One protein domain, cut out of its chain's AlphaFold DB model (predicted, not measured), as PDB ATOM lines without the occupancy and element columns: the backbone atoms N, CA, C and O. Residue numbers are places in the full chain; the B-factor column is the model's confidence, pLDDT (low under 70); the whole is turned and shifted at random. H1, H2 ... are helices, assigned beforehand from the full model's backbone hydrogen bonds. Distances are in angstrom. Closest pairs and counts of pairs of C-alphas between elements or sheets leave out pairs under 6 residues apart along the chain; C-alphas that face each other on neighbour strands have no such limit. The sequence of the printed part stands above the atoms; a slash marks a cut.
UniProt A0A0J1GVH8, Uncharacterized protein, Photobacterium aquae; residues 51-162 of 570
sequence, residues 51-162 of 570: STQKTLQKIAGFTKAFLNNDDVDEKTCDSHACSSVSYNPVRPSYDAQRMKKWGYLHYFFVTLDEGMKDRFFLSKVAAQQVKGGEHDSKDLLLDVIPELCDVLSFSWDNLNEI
ATOM      1  N   SER A  51     125.534 207.857 151.338       92.88
ATOM      2  CA  SER A  51     126.012 208.369 152.625       92.88
ATOM      3  C   SER A  51     126.099 207.243 153.653       92.88
ATOM      4  O   SER A  51     127.151 207.023 154.249       92.88
ATOM      5  N   THR A  52     125.043 206.442 153.750       93.88
ATOM      6  CA  THR A  52     124.956 205.277 154.632       93.88
ATOM      7  C   THR A  52     125.868 204.137 154.179       93.88
ATOM      8  O   THR A  52     126.498 203.508 155.028       93.88
ATOM      9  N   GLN A  53     126.067 203.928 152.868       93.94
ATOM     10  CA  GLN A  53     127.081 203.001 152.350       93.94
ATOM     11  C   GLN A  53     128.496 203.388 152.802       93.94
ATOM     12  O   GLN A  53     129.263 202.523 153.220       93.94
ATOM     13  N   LYS A  54     128.853 204.680 152.763       92.62
ATOM     14  CA  LYS A  54     130.155 205.149 153.268       92.62
ATOM     15  C   LYS A  54     130.297 204.895 154.764       92.62
ATOM     16  O   LYS A  54     131.352 204.442 155.197       92.62
ATOM     17  N   THR A  55     129.248 205.148 155.546       95.31
ATOM     18  CA  THR A  55     129.234 204.826 156.979       95.31
ATOM     19  C   THR A  55     129.439 203.330 157.212       95.31
ATOM     20  O   THR A  55     130.303 202.947 157.999       95.31
ATOM     21  N   LEU A  56     128.731 202.472 156.471       95.88
ATOM     22  CA  LEU A  56     128.903 201.022 156.536       95.88
ATOM     23  C   LEU A  56     130.343 200.606 156.211       95.88
ATOM     24  O   LEU A  56     130.927 199.813 156.945       95.88
ATOM     25  N   GLN A  57     130.936 201.171 155.156       93.25
ATOM     26  CA  GLN A  57     132.323 200.907 154.765       93.25
ATOM     27  C   GLN A  57     133.328 201.341 155.837       93.25
ATOM     28  O   GLN A  57     134.282 200.609 156.085       93.25
ATOM     29  N   LYS A  58     133.112 202.480 156.508       94.06
ATOM     30  CA  LYS A  58     133.964 202.918 157.626       94.06
ATOM     31  C   LYS A  58     133.912 201.936 158.796       94.06
ATOM     32  O   LYS A  58     134.958 201.507 159.272       94.06
ATOM     33  N   ILE A  59     132.708 201.552 159.235       96.06
ATOM     34  CA  ILE A  59     132.537 200.611 160.356       96.06
ATOM     35  C   ILE A  59     133.110 199.233 159.984       96.06
ATOM     36  O   ILE A  59     133.776 198.594 160.798       96.06
ATOM     37  N   ALA A  60     132.901 198.783 158.742       94.94
ATOM     38  CA  ALA A  60     133.456 197.527 158.244       94.94
ATOM     39  C   ALA A  60     134.984 197.576 158.144       94.94
ATOM     40  O   ALA A  60     135.638 196.601 158.497       94.94
ATOM     41  N   GLY A  61     135.555 198.703 157.711       93.94
ATOM     42  CA  GLY A  61     136.998 198.933 157.680       93.94
ATOM     43  C   GLY A  61     137.617 198.857 159.073       93.94
ATOM     44  O   GLY A  61     138.571 198.109 159.263       93.94
ATOM     45  N   PHE A  62     137.013 199.533 160.057       95.56
ATOM     46  CA  PHE A  62     137.409 199.423 161.463       95.56
ATOM     47  C   PHE A  62     137.346 197.976 161.962       95.56
ATOM     48  O   PHE A  62     138.315 197.455 162.505       95.56
ATOM     49  N   THR A  63     136.223 197.301 161.717       95.38
ATOM     50  CA  THR A  63     136.013 195.920 162.167       95.38
ATOM     51  C   THR A  63     137.048 194.975 161.552       95.38
ATOM     52  O   THR A  63     137.653 194.186 162.265       95.38
ATOM     53  N   LYS A  64     137.310 195.079 160.241       95.06
ATOM     54  CA  LYS A  64     138.342 194.280 159.560       95.06
ATOM     55  C   LYS A  64     139.743 194.569 160.101       95.06
ATOM     56  O   LYS A  64     140.513 193.633 160.263       95.06
ATOM     57  N   ALA A  65     140.068 195.832 160.384       94.81
ATOM     58  CA  ALA A  65     141.361 196.200 160.958       94.81
ATOM     59  C   ALA A  65     141.558 195.576 162.346       94.81
ATOM     60  O   ALA A  65     142.612 195.016 162.607       94.81
ATOM     61  N   PHE A  66     140.523 195.589 163.190       93.94
ATOM     62  CA  PHE A  66     140.562 194.936 164.498       93.94
ATOM     63  C   PHE A  66     140.705 193.412 164.396       93.94
ATOM     64  O   PHE A  66     141.506 192.817 165.105       93.94
ATOM     65  N   LEU A  67     139.942 192.764 163.509       92.31
ATOM     66  CA  LEU A  67     139.977 191.303 163.358       92.31
ATOM     67  C   LEU A  67     141.320 190.774 162.822       92.31
ATOM     68  O   LEU A  67     141.614 189.594 163.020       92.31
ATOM     69  N   ASN A  68     142.095 191.628 162.151       92.75
ATOM     70  CA  ASN A  68     143.396 191.317 161.556       92.75
ATOM     71  C   ASN A  68     144.567 191.992 162.301       92.75
ATOM     72  O   ASN A  68     145.634 192.155 161.715       92.75
ATOM     73  N   ASN A  69     144.352 192.483 163.524       91.38
ATOM     74  CA  ASN A  69     145.383 193.168 164.298       91.38
ATOM     75  C   ASN A  69     146.245 192.151 165.068       91.38
ATOM     76  O   ASN A  69     145.708 191.321 165.796       91.38
ATOM     77  N   ASP A  70     147.569 192.253 164.945       88.56
ATOM     78  CA  ASP A  70     148.509 191.287 165.532       88.56
ATOM     79  C   ASP A  70     148.416 191.205 167.071       88.56
ATOM     80  O   ASP A  70     148.469 190.109 167.628       88.56
ATOM     81  N   ASP A  71     148.187 192.326 167.767       85.31
ATOM     82  CA  ASP A  71     148.027 192.341 169.232       85.31
ATOM     83  C   ASP A  71     146.729 191.643 169.662       85.31
ATOM     84  O   ASP A  71     146.654 190.989 170.710       85.31
ATOM     85  N   VAL A  72     145.678 191.768 168.843       86.12
ATOM     86  CA  VAL A  72     144.424 191.030 169.027       86.12
ATOM     87  C   VAL A  72     144.661 189.541 168.806       86.12
ATOM     88  O   VAL A  72     144.137 188.720 169.562       86.12
ATOM     89  N   ASP A  73     145.453 189.172 167.804       85.31
ATOM     90  CA  ASP A  73     145.785 187.784 167.493       85.31
ATOM     91  C   ASP A  73     146.547 187.127 168.642       85.31
ATOM     92  O   ASP A  73     146.134 186.056 169.090       85.31
ATOM     93  N   GLU A  74     147.578 187.789 169.170       82.00
ATOM     94  CA  GLU A  74     148.387 187.298 170.290       82.00
ATOM     95  C   GLU A  74     147.528 187.049 171.540       82.00
ATOM     96  O   GLU A  74     147.583 185.971 172.133       82.00
ATOM     97  N   LYS A  75     146.653 187.999 171.891       77.44
ATOM     98  CA  LYS A  75     145.791 187.912 173.084       77.44
ATOM     99  C   LYS A  75     144.591 186.972 172.919       77.44
ATOM    100  O   LYS A  75     144.002 186.527 173.903       77.44
ATOM    101  N   THR A  76     144.189 186.670 171.684       75.38
ATOM    102  CA  THR A  76     143.081 185.737 171.397       75.38
ATOM    103  C   THR A  76     143.550 184.320 171.090       75.38
ATOM    104  O   THR A  76     142.710 183.422 170.998       75.38
ATOM    105  N   CYS A  77     144.860 184.102 170.952       71.19
ATOM    106  CA  CYS A  77     145.445 182.799 170.676       71.19
ATOM    107  C   CYS A  77     145.293 181.874 171.896       71.19
ATOM    108  O   CYS A  77     146.040 181.956 172.869       71.19
ATOM    109  N   ASP A  78     144.307 180.978 171.856       60.22
ATOM    110  CA  ASP A  78     144.144 179.952 172.884       60.22
ATOM    111  C   ASP A  78     145.035 178.743 172.573       60.22
ATOM    112  O   ASP A  78     144.748 177.949 171.674       60.22
ATOM    113  N   SER A  79     146.090 178.547 173.370       49.41
ATOM    114  CA  SER A  79     146.970 177.367 173.285       49.41
ATOM    115  C   SER A  79     146.235 176.035 173.536       49.41
ATOM    116  O   SER A  79     146.727 174.971 173.156       49.41
ATOM    117  N   HIS A  80     145.029 176.082 174.117       45.22
ATOM    118  CA  HIS A  80     144.186 174.924 174.428       45.22
ATOM    119  C   HIS A  80     143.008 174.706 173.458       45.22
ATOM    120  O   HIS A  80     142.311 173.695 173.568       45.22
ATOM    121  N   ALA A  81     142.795 175.579 172.463       45.62
ATOM    122  CA  ALA A  81     141.677 175.447 171.513       45.62
ATOM    123  C   ALA A  81     141.802 174.237 170.558       45.62
ATOM    124  O   ALA A  81     140.848 173.891 169.862       45.62
ATOM    125  N   CYS A  82     142.951 173.553 170.546       36.62
ATOM    126  CA  CYS A  82     143.199 172.380 169.708       36.62
ATOM    127  C   CYS A  82     142.714 171.036 170.285       36.62
ATOM    128  O   CYS A  82     142.834 170.026 169.593       36.62
ATOM    129  N   SER A  83     142.179 170.960 171.509       34.97
ATOM    130  CA  SER A  83     141.971 169.657 172.162       34.97
ATOM    131  C   SER A  83     140.615 169.483 172.840       34.97
ATOM    132  O   SER A  83     140.535 169.249 174.038       34.97
ATOM    133  N   SER A  84     139.542 169.497 172.056       37.66
ATOM    134  CA  SER A  84     138.404 168.607 172.321       37.66
ATOM    135  C   SER A  84     137.588 168.454 171.044       37.66
ATOM    136  O   SER A  84     136.516 169.043 170.883       37.66
ATOM    137  N   VAL A  85     138.110 167.669 170.100       35.56
ATOM    138  CA  VAL A  85     137.308 167.147 168.990       35.56
ATOM    139  C   VAL A  85     136.309 166.167 169.604       35.56
ATOM    140  O   VAL A  85     136.543 164.962 169.650       35.56
ATOM    141  N   SER A  86     135.197 166.675 170.139       45.50
ATOM    142  CA  SER A  86     134.028 165.821 170.278       45.50
ATOM    143  C   SER A  86     133.594 165.509 168.850       45.50
ATOM    144  O   SER A  86     133.376 166.416 168.044       45.50
ATOM    145  N   TYR A  87     133.567 164.226 168.489       50.22
ATOM    146  CA  TYR A  87     133.047 163.778 167.200       50.22
ATOM    147  C   TYR A  87     131.525 163.964 167.230       50.22
ATOM    148  O   TYR A  87     130.762 163.020 167.423       50.22
ATOM    149  N   ASN A  88     131.079 165.220 167.176       59.19
ATOM    150  CA  ASN A  88     129.682 165.571 167.062       59.19
ATOM    151  C   ASN A  88     129.382 165.863 165.584       59.19
ATOM    152  O   ASN A  88     129.695 166.957 165.113       59.19
ATOM    153  N   PRO A  89     128.747 164.931 164.853       62.72
ATOM    154  CA  PRO A  89     128.451 165.103 163.435       62.72
ATOM    155  C   PRO A  89     127.472 166.255 163.155       62.72
ATOM    156  O   PRO A  89     127.395 166.713 162.019       62.72
ATOM    157  N   VAL A  90     126.746 166.759 164.167       66.25
ATOM    158  CA  VAL A  90     125.852 167.923 164.029       66.25
ATOM    159  C   VAL A  90     126.505 169.251 164.429       66.25
ATOM    160  O   VAL A  90     125.819 170.276 164.474       66.25
ATOM    161  N   ARG A  91     127.806 169.260 164.754       68.81
ATOM    162  CA  ARG A  91     128.563 170.481 165.055       68.81
ATOM    163  C   ARG A  91     129.614 170.717 163.967       68.81
ATOM    164  O   ARG A  91     130.573 169.951 163.883       68.81
ATOM    165  N   PRO A  92     129.458 171.756 163.133       67.62
ATOM    166  CA  PRO A  92     130.497 172.122 162.181       67.62
ATOM    167  C   PRO A  92     131.765 172.583 162.913       67.62
ATOM    168  O   PRO A  92     131.704 173.073 164.044       67.62
ATOM    169  N   SER A  93     132.918 172.440 162.263       70.19
ATOM    170  CA  SER A  93     134.165 173.039 162.739       70.19
ATOM    171  C   SER A  93     134.041 174.560 162.730       70.19
ATOM    172  O   SER A  93     133.596 175.121 161.729       70.19
ATOM    173  N   TYR A  94     134.465 175.223 163.801       73.00
ATOM    174  CA  TYR A  94     134.474 176.681 163.879       73.00
ATOM    175  C   TYR A  94     135.861 177.206 164.231       73.00
ATOM    176  O   TYR A  94     136.635 176.553 164.931       73.00
ATOM    177  N   ASP A  95     136.150 178.410 163.750       76.75
ATOM    178  CA  ASP A  95     137.336 179.167 164.121       76.75
ATOM    179  C   ASP A  95     137.090 179.845 165.479       76.75
ATOM    180  O   ASP A  95     136.469 180.910 165.575       76.75
ATOM    181  N   ALA A  96     137.524 179.174 166.550       75.50
ATOM    182  CA  ALA A  96     137.351 179.643 167.922       75.50
ATOM    183  C   ALA A  96     138.026 181.002 168.161       75.50
ATOM    184  O   ALA A  96     137.464 181.850 168.858       75.50
ATOM    185  N   GLN A  97     139.188 181.236 167.544       78.94
ATOM    186  CA  GLN A  97     139.913 182.493 167.674       78.94
ATOM    187  C   GLN A  97     139.117 183.628 167.031       78.94
ATOM    188  O   GLN A  97     138.827 184.629 167.687       78.94
ATOM    189  N   ARG A  98     138.674 183.458 165.780       83.88
ATOM    190  CA  ARG A  98     137.851 184.460 165.084       83.88
ATOM    191  C   ARG A  98     136.561 184.758 165.840       83.88
ATOM    192  O   ARG A  98     136.177 185.917 165.992       83.88
ATOM    193  N   MET A  99     135.920 183.732 166.386       79.81
ATOM    194  CA  MET A  99     134.759 183.874 167.259       79.81
ATOM    195  C   MET A  99     135.050 184.689 168.534       79.81
ATOM    196  O   MET A  99     134.241 185.546 168.898       79.81
ATOM    197  N   LYS A 100     136.195 184.461 169.190       79.81
ATOM    198  CA  LYS A 100     136.646 185.211 170.376       79.81
ATOM    199  C   LYS A 100     136.913 186.682 170.038       79.81
ATOM    200  O   LYS A 100     136.401 187.563 170.728       79.81
ATOM    201  N   LYS A 101     137.592 186.959 168.917       86.06
ATOM    202  CA  LYS A 101     137.816 188.324 168.397       86.06
ATOM    203  C   LYS A 101     136.504 189.086 168.209       86.06
ATOM    204  O   LYS A 101     136.343 190.204 168.694       86.06
ATOM    205  N   TRP A 102     135.523 188.454 167.565       86.94
ATOM    206  CA  TRP A 102     134.188 189.027 167.419       86.94
ATOM    207  C   TRP A 102     133.481 189.270 168.764       86.94
ATOM    208  O   TRP A 102     132.695 190.213 168.875       86.94
ATOM    209  N   GLY A 103     133.741 188.432 169.772       83.00
ATOM    210  CA  GLY A 103     133.243 188.596 171.139       83.00
ATOM    211  C   GLY A 103     133.768 189.866 171.814       83.00
ATOM    212  O   GLY A 103     132.982 190.601 172.411       83.00
ATOM    213  N   TYR A 104     135.054 190.189 171.645       84.94
ATOM    214  CA  TYR A 104     135.638 191.419 172.198       84.94
ATOM    215  C   TYR A 104     134.988 192.691 171.632       84.94
ATOM    216  O   TYR A 104     134.764 193.655 172.360       84.94
ATOM    217  N   LEU A 105     134.545 192.683 170.374       88.56
ATOM    218  CA  LEU A 105     133.839 193.825 169.778       88.56
ATOM    219  C   LEU A 105     132.421 194.066 170.334       88.56
ATOM    220  O   LEU A 105     131.750 195.010 169.907       88.56
ATOM    221  N   HIS A 106     131.938 193.263 171.289       86.94
ATOM    222  CA  HIS A 106     130.594 193.406 171.850       86.94
ATOM    223  C   HIS A 106     130.299 194.834 172.344       86.94
ATOM    224  O   HIS A 106     129.313 195.434 171.915       86.94
ATOM    225  N   TYR A 107     131.161 195.421 173.184       86.25
ATOM    226  CA  TYR A 107     130.926 196.772 173.725       86.25
ATOM    227  C   TYR A 107     131.036 197.872 172.677       86.25
ATOM    228  O   TYR A 107     130.323 198.877 172.769       86.25
ATOM    229  N   PHE A 108     131.884 197.675 171.669       90.44
ATOM    230  CA  PHE A 108     131.970 198.571 170.524       90.44
ATOM    231  C   PHE A 108     130.627 198.612 169.783       90.44
ATOM    232  O   PHE A 108     130.032 199.681 169.633       90.44
ATOM    233  N   PHE A 109     130.074 197.448 169.425       91.38
ATOM    234  CA  PHE A 109     128.782 197.377 168.738       91.38
ATOM    235  C   PHE A 109     127.615 197.853 169.598       91.38
ATOM    236  O   PHE A 109     126.758 198.566 169.088       91.38
ATOM    237  N   VAL A 110     127.594 197.535 170.895       87.75
ATOM    238  CA  VAL A 110     126.571 198.048 171.819       87.75
ATOM    239  C   VAL A 110     126.619 199.577 171.899       87.75
ATOM    240  O   VAL A 110     125.577 200.226 171.968       87.75
ATOM    241  N   THR A 111     127.810 200.178 171.871       89.50
ATOM    242  CA  THR A 111     127.951 201.642 171.868       89.50
ATOM    243  C   THR A 111     127.382 202.247 170.583       89.50
ATOM    244  O   THR A 111     126.602 203.198 170.662       89.50
ATOM    245  N   LEU A 112     127.692 201.662 169.419       91.31
ATOM    246  CA  LEU A 112     127.112 202.078 168.136       91.31
ATOM    247  C   LEU A 112     125.591 201.888 168.106       91.31
ATOM    248  O   LEU A 112     124.863 202.769 167.646       91.31
ATOM    249  N   ASP A 113     125.101 200.759 168.620       87.88
ATOM    250  CA  ASP A 113     123.679 200.437 168.669       87.88
ATOM    251  C   ASP A 113     122.889 201.469 169.481       87.88
ATOM    252  O   ASP A 113     121.765 201.813 169.116       87.88
ATOM    253  N   GLU A 114     123.487 201.992 170.551       84.31
ATOM    254  CA  GLU A 114     122.903 203.032 171.399       84.31
ATOM    255  C   GLU A 114     123.086 204.456 170.849       84.31
ATOM    256  O   GLU A 114     122.610 205.405 171.468       84.31
ATOM    257  N   GLY A 115     123.773 204.623 169.713       85.12
ATOM    258  CA  GLY A 115     124.065 205.937 169.133       85.12
ATOM    259  C   GLY A 115     125.043 206.768 169.968       85.12
ATOM    260  O   GLY A 115     125.054 207.995 169.871       85.12
ATOM    261  N   MET A 116     125.839 206.108 170.811       87.38
ATOM    262  CA  MET A 116     126.779 206.745 171.728       87.38
ATOM    263  C   MET A 116     128.185 206.817 171.110       87.38
ATOM    264  O   MET A 116     128.460 206.219 170.071       87.38
ATOM    265  N   LYS A 117     129.080 207.580 171.747       88.62
ATOM    266  CA  LYS A 117     130.451 207.840 171.270       88.62
ATOM    267  C   LYS A 117     131.519 207.241 172.191       88.62
ATOM    268  O   LYS A 117     131.204 206.692 173.249       88.62
ATOM    269  N   ASP A 118     132.774 207.423 171.798       84.94
ATOM    270  CA  ASP A 118     134.015 207.090 172.510       84.94
ATOM    271  C   ASP A 118     133.940 207.163 174.048       84.94
ATOM    272  O   ASP A 118     134.179 206.165 174.724       84.94
ATOM    273  N   ARG A 119     133.547 208.299 174.637       83.88
ATOM    274  CA  ARG A 119     133.552 208.484 176.102       83.88
ATOM    275  C   ARG A 119     132.626 207.513 176.823       83.88
ATOM    276  O   ARG A 119     132.889 207.124 177.957       83.88
ATOM    277  N   PHE A 120     131.527 207.146 176.174       84.56
ATOM    278  CA  PHE A 120     130.570 206.195 176.715       84.56
ATOM    279  C   PHE A 120     131.040 204.750 176.542       84.56
ATOM    280  O   PHE A 120     130.832 203.928 177.430       84.56
ATOM    281  N   PHE A 121     131.714 204.450 175.431       86.56
ATOM    282  CA  PHE A 121     132.399 203.173 175.263       86.56
ATOM    283  C   PHE A 121     133.443 202.969 176.370       86.56
ATOM    284  O   PHE A 121     133.377 201.982 177.101       86.56
ATOM    285  N   LEU A 122     134.336 203.944 176.564       85.44
ATOM    286  CA  LEU A 122     135.386 203.881 177.582       85.44
ATOM    287  C   LEU A 122     134.808 203.742 178.996       85.44
ATOM    288  O   LEU A 122     135.325 202.962 179.791       85.44
ATOM    289  N   SER A 123     133.712 204.440 179.312       83.12
ATOM    290  CA  SER A 123     133.071 204.313 180.626       83.12
ATOM    291  C   SER A 123     132.437 202.936 180.842       83.12
ATOM    292  O   SER A 123     132.579 202.375 181.929       83.12
ATOM    293  N   LYS A 124     131.801 202.352 179.815       82.38
ATOM    294  CA  LYS A 124     131.262 200.983 179.868       82.38
ATOM    295  C   LYS A 124     132.360 199.944 180.078       82.38
ATOM    296  O   LYS A 124     132.209 199.086 180.944       82.38
ATOM    297  N   VAL A 125     133.455 200.042 179.326       82.12
ATOM    298  CA  VAL A 125     134.606 199.136 179.463       82.12
ATOM    299  C   VAL A 125     135.266 199.307 180.836       82.12
ATOM    300  O   VAL A 125     135.582 198.323 181.502       82.12
ATOM    301  N   ALA A 126     135.417 200.542 181.324       78.50
ATOM    302  CA  ALA A 126     135.998 200.808 182.640       78.50
ATOM    303  C   ALA A 126     135.146 200.249 183.797       78.50
ATOM    304  O   ALA A 126     135.711 199.697 184.743       78.50
ATOM    305  N   ALA A 127     133.815 200.346 183.702       74.81
ATOM    306  CA  ALA A 127     132.866 199.891 184.723       74.81
ATOM    307  C   ALA A 127     132.753 198.358 184.856       74.81
ATOM    308  O   ALA A 127     132.133 197.877 185.800       74.81
ATOM    309  N   GLN A 128     133.342 197.583 183.941       69.38
ATOM    310  CA  GLN A 128     133.305 196.113 183.963       69.38
ATOM    311  C   GLN A 128     134.233 195.463 184.994       69.38
ATOM    312  O   GLN A 128     134.156 194.253 185.217       69.38
ATOM    313  N   GLN A 129     135.101 196.232 185.654       51.09
ATOM    314  CA  GLN A 129     135.857 195.713 186.790       51.09
ATOM    315  C   GLN A 129     134.874 195.322 187.897       51.09
ATOM    316  O   GLN A 129     134.253 196.216 188.455       51.09
ATOM    317  N   VAL A 130     134.721 194.015 188.180       47.53
ATOM    318  CA  VAL A 130     134.508 193.424 189.531       47.53
ATOM    319  C   VAL A 130     134.144 191.922 189.505       47.53
ATOM    320  O   VAL A 130     134.202 191.288 190.554       47.53
ATOM    321  N   LYS A 131     133.856 191.264 188.369       38.56
ATOM    322  CA  LYS A 131     133.551 189.810 188.388       38.56
ATOM    323  C   LYS A 131     134.380 188.981 187.404       38.56
ATOM    324  O   LYS A 131     133.914 188.661 186.325       38.56
ATOM    325  N   GLY A 132     135.573 188.589 187.857       38.00
ATOM    326  CA  GLY A 132     136.285 187.395 187.386       38.00
ATOM    327  C   GLY A 132     137.136 187.543 186.120       38.00
ATOM    328  O   GLY A 132     136.661 187.302 185.024       38.00
ATOM    329  N   GLY A 133     138.435 187.797 186.298       41.66
ATOM    330  CA  GLY A 133     139.437 186.865 185.764       41.66
ATOM    331  C   GLY A 133     140.151 187.113 184.429       41.66
ATOM    332  O   GLY A 133     141.085 186.364 184.185       41.66
ATOM    333  N   GLU A 134     139.839 188.117 183.605       51.62
ATOM    334  CA  GLU A 134     140.619 188.357 182.365       51.62
ATOM    335  C   GLU A 134     141.130 189.800 182.270       51.62
ATOM    336  O   GLU A 134     140.493 190.667 181.669       51.62
ATOM    337  N   HIS A 135     142.300 190.061 182.863       53.91
ATOM    338  CA  HIS A 135     143.018 191.335 182.712       53.91
ATOM    339  C   HIS A 135     143.315 191.664 181.232       53.91
ATOM    340  O   HIS A 135     143.148 192.814 180.831       53.91
ATOM    341  N   ASP A 136     143.593 190.652 180.403       59.62
ATOM    342  CA  ASP A 136     143.965 190.812 178.986       59.62
ATOM    343  C   ASP A 136     142.837 191.387 178.107       59.62
ATOM    344  O   ASP A 136     143.092 192.106 177.137       59.62
ATOM    345  N   SER A 137     141.574 191.127 178.475       64.81
ATOM    346  CA  SER A 137     140.392 191.639 177.765       64.81
ATOM    347  C   SER A 137     140.271 193.161 177.844       64.81
ATOM    348  O   SER A 137     139.840 193.814 176.894       64.81
ATOM    349  N   LYS A 138     140.656 193.742 178.985       71.06
ATOM    350  CA  LYS A 138     140.504 195.169 179.250       71.06
ATOM    351  C   LYS A 138     141.574 195.975 178.524       71.06
ATOM    352  O   LYS A 138     141.241 197.006 177.948       71.06
ATOM    353  N   ASP A 139     142.802 195.470 178.492       70.38
ATOM    354  CA  ASP A 139     143.920 196.104 177.789       70.38
ATOM    355  C   ASP A 139     143.656 196.119 176.277       70.38
ATOM    356  O   ASP A 139     143.805 197.135 175.612       70.38
ATOM    357  N   LEU A 140     143.118 195.029 175.719       75.25
ATOM    358  CA  LEU A 140     142.737 194.984 174.304       75.25
ATOM    359  C   LEU A 140     141.637 196.009 173.954       75.25
ATOM    360  O   LEU A 140     141.698 196.667 172.918       75.25
ATOM    361  N   LEU A 141     140.642 196.193 174.825       79.75
ATOM    362  CA  LEU A 141     139.553 197.153 174.596       79.75
ATOM    363  C   LEU A 141     139.940 198.614 174.854       79.75
ATOM    364  O   LEU A 141     139.326 199.503 174.263       79.75
ATOM    365  N   LEU A 142     140.892 198.872 175.754       83.06
ATOM    366  CA  LEU A 142     141.314 200.224 176.130       83.06
ATOM    367  C   LEU A 142     142.532 200.728 175.355       83.06
ATOM    368  O   LEU A 142     142.678 201.943 175.254       83.06
ATOM    369  N   ASP A 143     143.335 199.837 174.774       84.31
ATOM    370  CA  ASP A 143     144.528 200.219 174.016       84.31
ATOM    371  C   ASP A 143     144.265 200.117 172.506       84.31
ATOM    372  O   ASP A 143     144.318 201.120 171.791       84.31
ATOM    373  N   VAL A 144     143.854 198.937 172.020       87.25
ATOM    374  CA  VAL A 144     143.751 198.663 170.573       87.25
ATOM    375  C   VAL A 144     142.588 199.411 169.919       87.25
ATOM    376  O   VAL A 144     142.728 199.962 168.829       87.25
ATOM    377  N   ILE A 145     141.407 199.440 170.551       88.62
ATOM    378  CA  ILE A 145     140.231 200.101 169.953       88.62
ATOM    379  C   ILE A 145     140.446 201.616 169.805       88.62
ATOM    380  O   ILE A 145     140.205 202.117 168.704       88.62
ATOM    381  N   PRO A 146     140.893 202.357 170.840       88.75
ATOM    382  CA  PRO A 146     141.205 203.776 170.689       88.75
ATOM    383  C   PRO A 146     142.293 204.048 169.649       88.75
ATOM    384  O   PRO A 146     142.104 204.931 168.814       88.75
ATOM    385  N   GLU A 147     143.365 203.250 169.621       90.44
ATOM    386  CA  GLU A 147     144.416 203.385 168.607       90.44
ATOM    387  C   GLU A 147     143.862 203.209 167.186       90.44
ATOM    388  O   GLU A 147     144.086 204.051 166.315       90.44
ATOM    389  N   LEU A 148     143.065 202.164 166.946       90.81
ATOM    390  CA  LEU A 148     142.420 201.953 165.650       90.81
ATOM    391  C   LEU A 148     141.449 203.084 165.296       90.81
ATOM    392  O   LEU A 148     141.333 203.442 164.121       90.81
ATOM    393  N   CYS A 149     140.746 203.656 166.279       90.44
ATOM    394  CA  CYS A 149     139.897 204.822 166.052       90.44
ATOM    395  C   CYS A 149     140.715 206.026 165.572       90.44
ATOM    396  O   CYS A 149     140.291 206.685 164.620       90.44
ATOM    397  N   ASP A 150     141.877 206.279 166.171       89.88
ATOM    398  CA  ASP A 150     142.765 207.377 165.785       89.88
ATOM    399  C   ASP A 150     143.378 207.137 164.397       89.88
ATOM    400  O   ASP A 150     143.258 207.986 163.507       89.88
ATOM    401  N   VAL A 151     143.944 205.946 164.162       92.19
ATOM    402  CA  VAL A 151     144.579 205.556 162.888       92.19
ATOM    403  C   VAL A 151     143.592 205.625 161.722       92.19
ATOM    404  O   VAL A 151     143.927 206.116 160.643       92.19
ATOM    405  N   LEU A 152     142.359 205.160 161.927       92.00
ATOM    406  CA  LEU A 152     141.326 205.147 160.889       92.00
ATOM    407  C   LEU A 152     140.477 206.422 160.861       92.00
ATOM    408  O   LEU A 152     139.573 206.527 160.028       92.00
ATOM    409  N   SER A 153     140.742 207.386 161.754       90.06
ATOM    410  CA  SER A 153     139.920 208.590 161.936       90.06
ATOM    411  C   SER A 153     138.424 208.258 162.080       90.06
ATOM    412  O   SER A 153     137.557 208.863 161.440       90.06
ATOM    413  N   PHE A 154     138.114 207.238 162.884       91.62
ATOM    414  CA  PHE A 154     136.757 206.736 163.065       91.62
ATOM    415  C   PHE A 154     135.945 207.649 163.993       91.62
ATOM    416  O   PHE A 154     136.220 207.777 165.182       91.62
ATOM    417  N   SER A 155     134.888 208.262 163.457       88.31
ATOM    418  CA  SER A 155     134.076 209.276 164.146       88.31
ATOM    419  C   SER A 155     132.866 208.732 164.915       88.31
ATOM    420  O   SER A 155     131.989 209.512 165.286       88.31
ATOM    421  N   TRP A 156     132.797 207.417 165.168       90.50
ATOM    422  CA  TRP A 156     131.628 206.764 165.784       90.50
ATOM    423  C   TRP A 156     130.318 206.992 165.009       90.50
ATOM    424  O   TRP A 156     129.228 207.021 165.583       90.50
ATOM    425  N   ASP A 157     130.428 207.135 163.683       88.88
ATOM    426  CA  ASP A 157     129.275 207.124 162.784       88.88
ATOM    427  C   ASP A 157     128.542 205.774 162.927       88.88
ATOM    428  O   ASP A 157     129.178 204.723 163.039       88.88
ATOM    429  N   ASN A 158     127.207 205.783 162.910       90.69
ATOM    430  CA  ASN A 158     126.387 204.580 163.078       90.69
ATOM    431  C   ASN A 158     125.263 204.498 162.028       90.69
ATOM    432  O   ASN A 158     125.052 205.413 161.235       90.69
ATOM    433  N   LEU A 159     124.552 203.370 162.011       92.69
ATOM    434  CA  LEU A 159     123.529 203.020 161.020       92.69
ATOM    435  C   LEU A 159     122.107 203.018 161.608       92.69
ATOM    436  O   LEU A 159     121.198 202.446 161.002       92.69
ATOM    437  N   ASN A 160     121.891 203.623 162.786       87.75
ATOM    438  CA  ASN A 160     120.623 203.551 163.532       87.75
ATOM    439  C   ASN A 160     119.402 204.020 162.734       87.75
ATOM    440  O   ASN A 160     118.300 203.518 162.947       87.75
ATOM    441  N   GLU A 161     119.587 204.947 161.800       85.50
ATOM    442  CA  GLU A 161     118.497 205.491 160.989       85.50
ATOM    443  C   GLU A 161     117.988 204.529 159.911       85.50
ATOM    444  O   GLU A 161     116.842 204.648 159.494       85.50
ATOM    445  N   ILE A 162     118.802 203.566 159.463       89.00
ATOM    446  CA  ILE A 162     118.495 202.748 158.276       89.00
ATOM    447  C   ILE A 162     118.543 201.234 158.525       89.00
ATOM    448  O   ILE A 162     118.008 200.458 157.733       89.00
TER     449      ILE A 162
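AT A GLANCE: This is residues 51 to 162 of the 570 residues of an uncharacterized protein of Photobacterium aquae (UniProt A0A0J1GVH8). Two long helices, H1 and H6, run opposite ways and overlap near their ends; H5 lies side by side with H6, H4 folds back beside H5, and short H2 and H3 pack together, H2 also on H6. A long loop joins H2 to H3, and its residues 86 to 92 stick out. The printed part has 112 residues with six named helices, H1 to H6 in chain order, and no named strand: all helix. It is only just loose, close to compact, with a radius of gyration of the C-alphas of 15.9 A and spans of 47 by 34 by 24 A.

HOW THE PARTS SIT: The hub is H6, residues 135 to 151. Its residues 144 to 149 touch residues 62 to 66 of H1, residues 51 to 67, at a steep tilt of 44 degrees; the closest C-alphas, of Phe 62 and Leu 148, are 7.0 A apart. H2, residues 70 to 76, touches H6 at a shallow tilt of 26 degrees, opposite ways, closest at the C-alphas of Val 72 and Leu 140, 6.8 A. H5, residues 118 to 126, forms a helical hairpin with H6 at 10 degrees; the closest C-alphas, of Val 125 and Lys 138, are 7.1 A apart. H4, residues 106 to 113, forms another hairpin with H5, closest at the C-alphas of Thr 111 and Phe 121, 5.8 A. H3, residues 96 to 104, touches H2 about perpendicular at 80 degrees, the closest C-alphas being those of Thr 76 and Gln 97, 5.9 A. H3 and H4 meet only through their link. H1 and H4 are apart. Every O i to N i+4 pair is within hydrogen-bond range in H1 to H5, and 10 of 13 in H6.

IN THESE COORDINATES: H1 begins at C-alpha 51 (126.012, 208.369, 152.625) and is 24.5 A long; H6 is 24.4 A and ends at C-alpha 151 (144.579, 205.556, 162.888). H2 is 9.7 A, H3 12.6 A, H4 10.4 A and H5 12.1 A.

THE WHOLE: The C-alphas farthest apart, of Ser 51 and Tyr 87, are 47.4 A apart. The printed part has no cut. The link from H2 to H3, 19 residues, is long. Residues 78 to 92 and 128 to 137 have pLDDT under 70.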